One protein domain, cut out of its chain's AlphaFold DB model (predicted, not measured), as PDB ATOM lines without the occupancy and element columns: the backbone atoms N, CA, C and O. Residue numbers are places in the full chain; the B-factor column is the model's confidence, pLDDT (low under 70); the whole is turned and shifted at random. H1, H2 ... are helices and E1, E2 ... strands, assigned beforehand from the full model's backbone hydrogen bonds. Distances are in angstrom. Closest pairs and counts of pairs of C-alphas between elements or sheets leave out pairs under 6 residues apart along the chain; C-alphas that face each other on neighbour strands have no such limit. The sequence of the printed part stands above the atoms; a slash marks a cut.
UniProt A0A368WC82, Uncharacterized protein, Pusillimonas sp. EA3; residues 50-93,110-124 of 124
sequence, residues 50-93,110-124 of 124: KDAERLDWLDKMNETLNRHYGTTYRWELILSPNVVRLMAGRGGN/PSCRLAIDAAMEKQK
ATOM      1  N   LYS A  50       6.365   7.909 123.842       93.44
ATOM      2  CA  LYS A  50       6.550   9.197 124.527       93.44
ATOM      3  C   LYS A  50       5.685  10.303 123.932       93.44
ATOM      4  O   LYS A  50       5.169  11.133 124.667       93.44
ATOM      5  N   ASP A  51       5.520  10.339 122.612       94.00
ATOM      6  CA  ASP A  51       4.625  11.312 121.980       94.00
ATOM      7  C   ASP A  51       3.161  11.098 122.394       94.00
ATOM      8  O   ASP A  51       2.476  12.079 122.676       94.00
ATOM      9  N   ALA A  52       2.703   9.848 122.522       94.38
ATOM     10  CA  ALA A  52       1.377   9.552 123.063       94.38
ATOM     11  C   ALA A  52       1.227  10.048 124.514       94.38
ATOM     12  O   ALA A  52       0.273  10.758 124.819       94.38
ATOM     13  N   GLU A  53       2.212   9.783 125.380       94.88
ATOM     14  CA  GLU A  53       2.210  10.263 126.773       94.88
ATOM     15  C   GLU A  53       2.138  11.798 126.875       94.88
ATOM     16  O   GLU A  53       1.470  12.339 127.758       94.88
ATOM     17  N   ARG A  54       2.800  12.519 125.960       93.56
ATOM     18  CA  ARG A  54       2.740  13.990 125.896       93.56
ATOM     19  C   ARG A  54       1.346  14.489 125.523       93.56
ATOM     20  O   ARG A  54       0.899  15.490 126.082       93.56
ATOM     21  N   LEU A  55       0.668  13.818 124.591       92.88
ATOM     22  CA  LEU A  55      -0.701  14.163 124.201       92.88
ATOM     23  C   LEU A  55      -1.680  13.915 125.355       92.88
ATOM     24  O   LEU A  55      -2.448  14.815 125.692       92.88
ATOM     25  N   ASP A  56      -1.570  12.769 126.029       94.62
ATOM     26  CA  ASP A  56      -2.381  12.454 127.213       94.62
ATOM     27  C   ASP A  56      -2.176  13.494 128.329       94.62
ATOM     28  O   ASP A  56      -3.123  13.919 129.003       94.62
ATOM     29  N   TRP A  57      -0.934  13.955 128.523       93.38
ATOM     30  CA  TRP A  57      -0.636  15.015 129.482       93.38
ATOM     31  C   TRP A  57      -1.313  16.339 129.112       93.38
ATOM     32  O   TRP A  57      -1.904  16.984 129.984       93.38
ATOM     33  N   LEU A  58      -1.269  16.740 127.837       90.06
ATOM     34  CA  LEU A  58      -1.948  17.948 127.368       90.06
ATOM     35  C   LEU A  58      -3.459  17.860 127.609       90.06
ATOM     36  O   LEU A  58      -4.041  18.795 128.163       90.06
ATOM     37  N   ASP A  59      -4.094  16.734 127.292       92.12
ATOM     38  CA  ASP A  59      -5.522  16.537 127.554       92.12
ATOM     39  C   ASP A  59      -5.866  16.686 129.041       92.12
ATOM     40  O   ASP A  59      -6.789  17.428 129.392       92.12
ATOM     41  N   LYS A  60      -5.055  16.110 129.934       92.50
ATOM     42  CA  LYS A  60      -5.210  16.290 131.385       92.50
ATOM     43  C   LYS A  60      -5.063  17.754 131.820       92.50
ATOM     44  O   LYS A  60      -5.773  18.211 132.726       92.50
ATOM     45  N   MET A  61      -4.143  18.508 131.217       88.50
ATOM     46  CA  MET A  61      -3.982  19.938 131.512       88.50
ATOM     47  C   MET A  61      -5.201  20.741 131.056       88.50
ATOM     48  O   MET A  61      -5.689  21.584 131.812       88.50
ATOM     49  N   ASN A  62      -5.754  20.435 129.882       86.94
ATOM     50  CA  ASN A  62      -6.982  21.061 129.397       86.94
ATOM     51  C   ASN A  62      -8.185  20.742 130.304       86.94
ATOM     52  O   ASN A  62      -8.955  21.635 130.658       86.94
ATOM     53  N   GLU A  63      -8.330  19.495 130.752       90.62
ATOM     54  CA  GLU A  63      -9.360  19.123 131.732       90.62
ATOM     55  C   GLU A  63      -9.215  19.883 133.054       90.62
ATOM     56  O   GLU A  63     -10.207  20.321 133.640       90.62
ATOM     57  N   THR A  64      -7.978  20.058 133.519       88.12
ATOM     58  CA  THR A  64      -7.676  20.788 134.754       88.12
ATOM     59  C   THR A  64      -8.053  22.261 134.619       88.12
ATOM     60  O   THR A  64      -8.725  22.804 135.497       88.12
ATOM     61  N   LEU A  65      -7.698  22.883 133.491       85.12
ATOM     62  CA  LEU A  65      -8.064  24.258 133.158       85.12
ATOM     63  C   LEU A  65      -9.588  24.436 133.111       85.12
ATOM     64  O   LEU A  65     -10.132  25.342 133.741       85.12
ATOM     65  N   ASN A  66     -10.280  23.524 132.427       85.56
ATOM     66  CA  ASN A  66     -11.735  23.527 132.322       85.56
ATOM     67  C   ASN A  66     -12.422  23.398 133.679       85.56
ATOM     68  O   ASN A  66     -13.360  24.139 133.963       85.56
ATOM     69  N   ARG A  67     -11.928  22.507 134.546       91.06
ATOM     70  CA  ARG A  67     -12.446  22.360 135.910       91.06
ATOM     71  C   ARG A  67     -12.239  23.628 136.735       91.06
ATOM     72  O   ARG A  67     -13.126  23.995 137.495       91.06
ATOM     73  N   HIS A  68     -11.085  24.280 136.592       88.44
ATOM     74  CA  HIS A  68     -10.752  25.480 137.357       88.44
ATOM     75  C   HIS A  68     -11.616  26.685 136.960       88.44
ATOM     76  O   HIS A  68     -12.111  27.392 137.832       88.44
ATOM     77  N   TYR A  69     -11.827  26.902 135.659       85.19
ATOM     78  CA  TYR A  69     -12.553  28.071 135.148       85.19
ATOM     79  C   TYR A  69     -14.025  27.803 134.794       85.19
ATOM     80  O   TYR A  69     -14.723  28.718 134.362       85.19
ATOM     81  N   GLY A  70     -14.517  26.571 134.957       85.62
ATOM     82  CA  GLY A  70     -15.881  26.193 134.567       85.62
ATOM     83  C   GLY A  70     -16.112  26.236 133.053       85.62
ATOM     84  O   GLY A  70     -17.223  26.513 132.602       85.62
ATOM     85  N   THR A  71     -15.064  26.012 132.258       84.62
ATOM     86  CA  THR A  71     -15.107  26.072 130.790       84.62
ATOM     87  C   THR A  71     -15.178  24.679 130.163       84.62
ATOM     88  O   THR A  71     -15.129  23.657 130.844       84.62
ATOM     89  N   THR A  72     -15.312  24.630 128.837       85.50
ATOM     90  CA  THR A  72     -15.392  23.388 128.047       85.50
ATOM     91  C   THR A  72     -14.475  23.436 126.823       85.50
ATOM     92  O   THR A  72     -14.812  22.928 125.751       85.50
ATOM     93  N   TYR A  73     -13.312  24.076 126.971       79.38
ATOM     94  CA  TYR A  73     -12.320  24.188 125.911       79.38
ATOM     95  C   TYR A  73     -11.832  22.813 125.440       79.38
ATOM     96  O   TYR A  73     -11.785  21.838 126.198       79.38
ATOM     97  N   ARG A  74     -11.475  22.746 124.162       82.75
ATOM     98  CA  ARG A  74     -10.889  21.588 123.476       82.75
ATOM     99  C   ARG A  74      -9.650  22.043 122.720       82.75
ATOM    100  O   ARG A  74      -9.427  23.236 122.594       82.75
ATOM    101  N   TRP A  75      -8.848  21.123 122.208       79.75
ATOM    102  CA  TRP A  75      -7.723  21.496 121.357       79.75
ATOM    103  C   TRP A  75      -8.189  21.854 119.944       79.75
ATOM    104  O   TRP A  75      -9.030  21.165 119.370       79.75
ATOM    105  N   GLU A  76      -7.620  22.915 119.380       78.25
ATOM    106  CA  GLU A  76      -7.766  23.303 117.978       78.25
ATOM    107  C   GLU A  76      -6.379  23.365 117.323       78.25
ATOM    108  O   GLU A  76      -5.446  23.958 117.878       78.25
ATOM    109  N   LEU A  77      -6.246  22.735 116.151       75.00
ATOM    110  CA  LEU A  77      -5.039  22.757 115.326       75.00
ATOM    111  C   LEU A  77      -5.271  23.659 114.113       75.00
ATOM    112  O   LEU A  77      -6.125  23.371 113.277       75.00
ATOM    113  N   ILE A  78      -4.469  24.715 113.988       71.00
ATOM    114  CA  ILE A  78      -4.514  25.642 112.855       71.00
ATOM    115  C   ILE A  78      -3.219  25.495 112.059       71.00
ATOM    116  O   ILE A  78      -2.123  25.708 112.586       71.00
ATOM    117  N   LEU A  79      -3.355  25.143 110.781       67.94
ATOM    118  CA  LEU A  79      -2.245  24.957 109.849       67.94
ATOM    119  C   LEU A  79      -2.312  26.006 108.739       67.94
ATOM    120  O   LEU A  79      -3.330  26.155 108.068       67.94
ATOM    121  N   SER A  80      -1.206  26.705 108.512       73.38
ATOM    122  CA  SER A  80      -1.004  27.593 107.368       73.38
ATOM    123  C   SER A  80       0.436  27.457 106.860       73.38
ATOM    124  O   SER A  80       1.295  26.984 107.606       73.38
ATOM    125  N   PRO A  81       0.748  27.913 105.633       74.81
ATOM    126  CA  PRO A  81       2.104  27.828 105.084       74.81
ATOM    127  C   PRO A  81       3.190  28.458 105.967       74.81
ATOM    128  O   PRO A  81       4.343  28.050 105.903       74.81
ATOM    129  N   ASN A  82       2.819  29.434 106.801       65.69
ATOM    130  CA  ASN A  82       3.757  30.187 107.631       65.69
ATOM    131  C   ASN A  82       3.659  29.839 109.122       65.69
ATOM    132  O   ASN A  82       4.468  30.327 109.908       65.69
ATOM    133  N   VAL A  83       2.644  29.072 109.541       57.47
ATOM    134  CA  VAL A  83       2.293  28.921 110.959       57.47
ATOM    135  C   VAL A  83       1.613  27.577 111.233       57.47
ATOM    136  O   VAL A  83       0.630  27.238 110.577       57.47
ATOM    137  N   VAL A  84       2.076  26.879 112.274       62.06
ATOM    138  CA  VAL A  84       1.415  25.722 112.906       62.06
ATOM    139  C   VAL A  84       1.078  26.104 114.351       62.06
ATOM    140  O   VAL A  84       1.983  26.449 115.109       62.06
ATOM    141  N   ARG A  85      -0.204  26.081 114.742       66.75
ATOM    142  CA  ARG A  85      -0.675  26.444 116.097       66.75
ATOM    143  C   ARG A  85      -1.506  25.326 116.715       66.75
ATOM    144  O   ARG A  85      -2.429  24.838 116.073       66.75
ATOM    145  N   LEU A  86      -1.226  25.004 117.977       67.31
ATOM    146  CA  LEU A  86      -2.061  24.166 118.838       67.31
ATOM    147  C   LEU A  86      -2.558  25.030 120.002       67.31
ATOM    148  O   LEU A  86      -1.739  25.571 120.745       67.31
ATOM    149  N   MET A  87      -3.873  25.207 120.136       68.44
ATOM    150  CA  MET A  87      -4.468  26.130 121.114       68.44
ATOM    151  C   MET A  87      -5.664  25.494 121.825       68.44
ATOM    152  O   MET A  87      -6.298  24.591 121.281       68.44
ATOM    153  N   ALA A  88      -6.013  26.001 123.008       60.47
ATOM    154  CA  ALA A  88      -7.310  25.719 123.615       60.47
ATOM    155  C   ALA A  88      -8.397  26.507 122.854       60.47
ATOM    156  O   ALA A  88      -8.500  27.724 122.989       60.47
ATOM    157  N   GLY A  89      -9.174  25.827 122.018       51.34
ATOM    158  CA  GLY A  89     -10.329  26.347 121.293       51.34
ATOM    159  C   GLY A  89     -11.638  26.182 122.072       51.34
ATOM    160  O   GLY A  89     -11.780  25.311 122.935       51.34
ATOM    161  N   ARG A  90     -12.632  27.023 121.768       54.31
ATOM    162  CA  ARG A  90     -13.989  26.933 122.335       54.31
ATOM    163  C   ARG A  90     -14.907  26.161 121.388       54.31
ATOM    164  O   ARG A  90     -14.881  26.375 120.182       54.31
ATOM    165  N   GLY A  91     -15.773  25.301 121.930       45.69
ATOM    166  CA  GLY A  91     -16.876  24.732 121.154       45.69
ATOM    167  C   GLY A  91     -17.862  25.832 120.742       45.69
ATOM    168  O   GLY A  91     -18.576  26.355 121.594       45.69
ATOM    169  N   GLY A  92     -17.887  26.168 119.448       42.28
ATOM    170  CA  GLY A  92     -18.793  27.145 118.831       42.28
ATOM    171  C   GLY A  92     -18.185  28.541 118.633       42.28
ATOM    172  O   GLY A  92     -17.913  29.229 119.610       42.28
ATOM    173  N   ASN A  93     -18.017  28.935 117.356       46.44
ATOM    174  CA  ASN A  93     -17.821  30.275 116.753       46.44
ATOM    175  C   ASN A  93     -17.240  31.424 117.611       46.44
ATOM    176  O   ASN A  93     -17.627  32.579 117.443       46.44
ATOM    177  N   PRO A 110      12.825  25.917 124.116       72.19
ATOM    178  CA  PRO A 110      12.853  24.494 123.814       72.19
ATOM    179  C   PRO A 110      11.777  24.112 122.791       72.19
ATOM    180  O   PRO A 110      10.722  24.741 122.699       72.19
ATOM    181  N   SER A 111      12.027  23.032 122.045       80.69
ATOM    182  CA  SER A 111      10.996  22.433 121.192       80.69
ATOM    183  C   SER A 111       9.768  22.036 122.021       80.69
ATOM    184  O   SER A 111       9.885  21.749 123.211       80.69
ATOM    185  N   CYS A 112       8.597  21.959 121.382       81.81
ATOM    186  CA  CYS A 112       7.342  21.594 122.049       81.81
ATOM    187  C   CYS A 112       7.473  20.313 122.897       81.81
ATOM    188  O   CYS A 112       7.082  20.308 124.061       81.81
ATOM    189  N   ARG A 113       8.125  19.270 122.361       89.69
ATOM    190  CA  ARG A 113       8.392  18.020 123.095       89.69
ATOM    191  C   ARG A 113       9.215  18.256 124.365       89.69
ATOM    192  O   ARG A 113       8.806  17.821 125.431       89.69
ATOM    193  N   LEU A 114      10.330  18.985 124.260       87.50
ATOM    194  CA  LEU A 114      11.207  19.279 125.401       87.50
ATOM    195  C   LEU A 114      10.520  20.157 126.457       87.50
ATOM    196  O   LEU A 114      10.739  19.972 127.650       87.50
ATOM    197  N   ALA A 115       9.682  21.100 126.026       84.94
ATOM    198  CA  ALA A 115       8.909  21.941 126.932       84.94
ATOM    199  C   ALA A 115       7.886  21.122 127.735       84.94
ATOM    200  O   ALA A 115       7.756  21.323 128.944       84.94
ATOM    201  N   ILE A 116       7.191  20.185 127.077       89.44
ATOM    202  CA  ILE A 116       6.234  19.283 127.729       89.44
ATOM    203  C   ILE A 116       6.961  18.329 128.681       89.44
ATOM    204  O   ILE A 116       6.561  18.225 129.838       89.44
ATOM    205  N   ASP A 117       8.059  17.704 128.244       93.06
ATOM    206  CA  ASP A 117       8.848  16.790 129.082       93.06
ATOM    207  C   ASP A 117       9.288  17.474 130.389       93.06
ATOM    208  O   ASP A 117       9.044  16.960 131.482       93.06
ATOM    209  N   ALA A 118       9.835  18.690 130.296       89.12
ATOM    210  CA  ALA A 118      10.256  19.465 131.462       89.12
ATOM    211  C   ALA A 118       9.087  19.852 132.390       89.12
ATOM    212  O   ALA A 118       9.272  20.003 133.599       89.12
ATOM    213  N   ALA A 119       7.880  20.046 131.851       87.19
ATOM    214  CA  ALA A 119       6.687  20.313 132.651       87.19
ATOM    215  C   ALA A 119       6.175  19.045 133.355       87.19
ATOM    216  O   ALA A 119       5.802  19.109 134.527       87.19
ATOM    217  N   MET A 120       6.203  17.898 132.671       91.81
ATOM    218  CA  MET A 120       5.839  16.592 133.225       91.81
ATOM    219  C   MET A 120       6.769  16.183 134.371       91.81
ATOM    220  O   MET A 120       6.300  15.667 135.383       91.81
ATOM    221  N   GLU A 121       8.074  16.439 134.247       90.06
ATOM    222  CA  GLU A 121       9.058  16.155 135.300       90.06
ATOM    223  C   GLU A 121       8.800  16.951 136.584       90.06
ATOM    224  O   GLU A 121       8.914  16.398 137.671       90.06
ATOM    225  N   LYS A 122       8.387  18.219 136.476       85.25
ATOM    226  CA  LYS A 122       8.094  19.080 137.639       85.25
ATOM    227  C   LYS A 122       6.843  18.674 138.428       85.25
ATOM    228  O   LYS A 122       6.631  19.203 139.514       85.25
ATOM    229  N   GLN A 123       5.986  17.819 137.866       72.75
ATOM    230  CA  GLN A 123       4.748  17.349 138.502       72.75
ATOM    231  C   GLN A 123       4.898  15.977 139.185       72.75
ATOM    232  O   GLN A 123       3.922  15.497 139.766       72.75
ATOM    233  N   LYS A 124       6.071  15.341 139.082       66.56
ATOM    234  CA  LYS A 124       6.422  14.104 139.796       66.56
ATOM    235  C   LYS A 124       6.975  14.427 141.178       66.56
ATOM    236  O   LYS A 124       6.663  13.643 142.100       66.56
TER     237      LYS A 124
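AT A GLANCE: This is residues 50 to 93 and 110 to 124 of the 124 residues of an uncharacterized protein of Pusillimonas sp. EA3 (UniProt A0A368WC82). A two-stranded hairpin, E1 and E2, and the long helix H1 spread like a V from a tight link, and the hairpin's tip, residues 79 to 84, sticks out. The short helix H2 packs across the first part of H1. The printed 59 residues run H1, E1, E2, H2, with an antiparallel sheet; the class is mixed, helices and strands. The whole is loose and flat, radius of gyration of the C-alphas 13.0 A, spans 36 by 35 by 17 A.

HOW THE PARTS SIT: E1, residues 74 to 80, and E2, residues 83 to 89, form an antiparallel hairpin at 162 degrees; N 76 and O 87 are within hydrogen-bond range at 2.9 A. The closest C-alphas of H1, residues 50 to 69, and E1 are those of Asn 62 and Arg 74, 7.1 A apart. H2, residues 112 to 121, touches H1 at its residues 51 to 57 alone, closest at the C-alphas of Arg 54 and Ile 116, 6.6 A; the lines are only just about perpendicular, at 71 degrees. E1 and H2 are apart. In H1 and H2 every O i to N i+4 pair is within hydrogen-bond range.

IN THESE COORDINATES: E1 spans 19.8 A, E2 16.5 A, H1 28.9 A from C-alpha 50 at (6.550, 9.197, 124.527), and H2 14.4 A to C-alpha 121 at (9.058, 16.155, 135.300).

THE WHOLE: The C-alphas farthest apart, of Pro 81 and Lys 124, are 37.6 A apart. Residues 94 to 109 are not printed; C-alphas 93 and 110 are 32.0 A apart across the cut. No printed whole link is long. Confidence is under 70 at residues 79, 82 to 93 and 124.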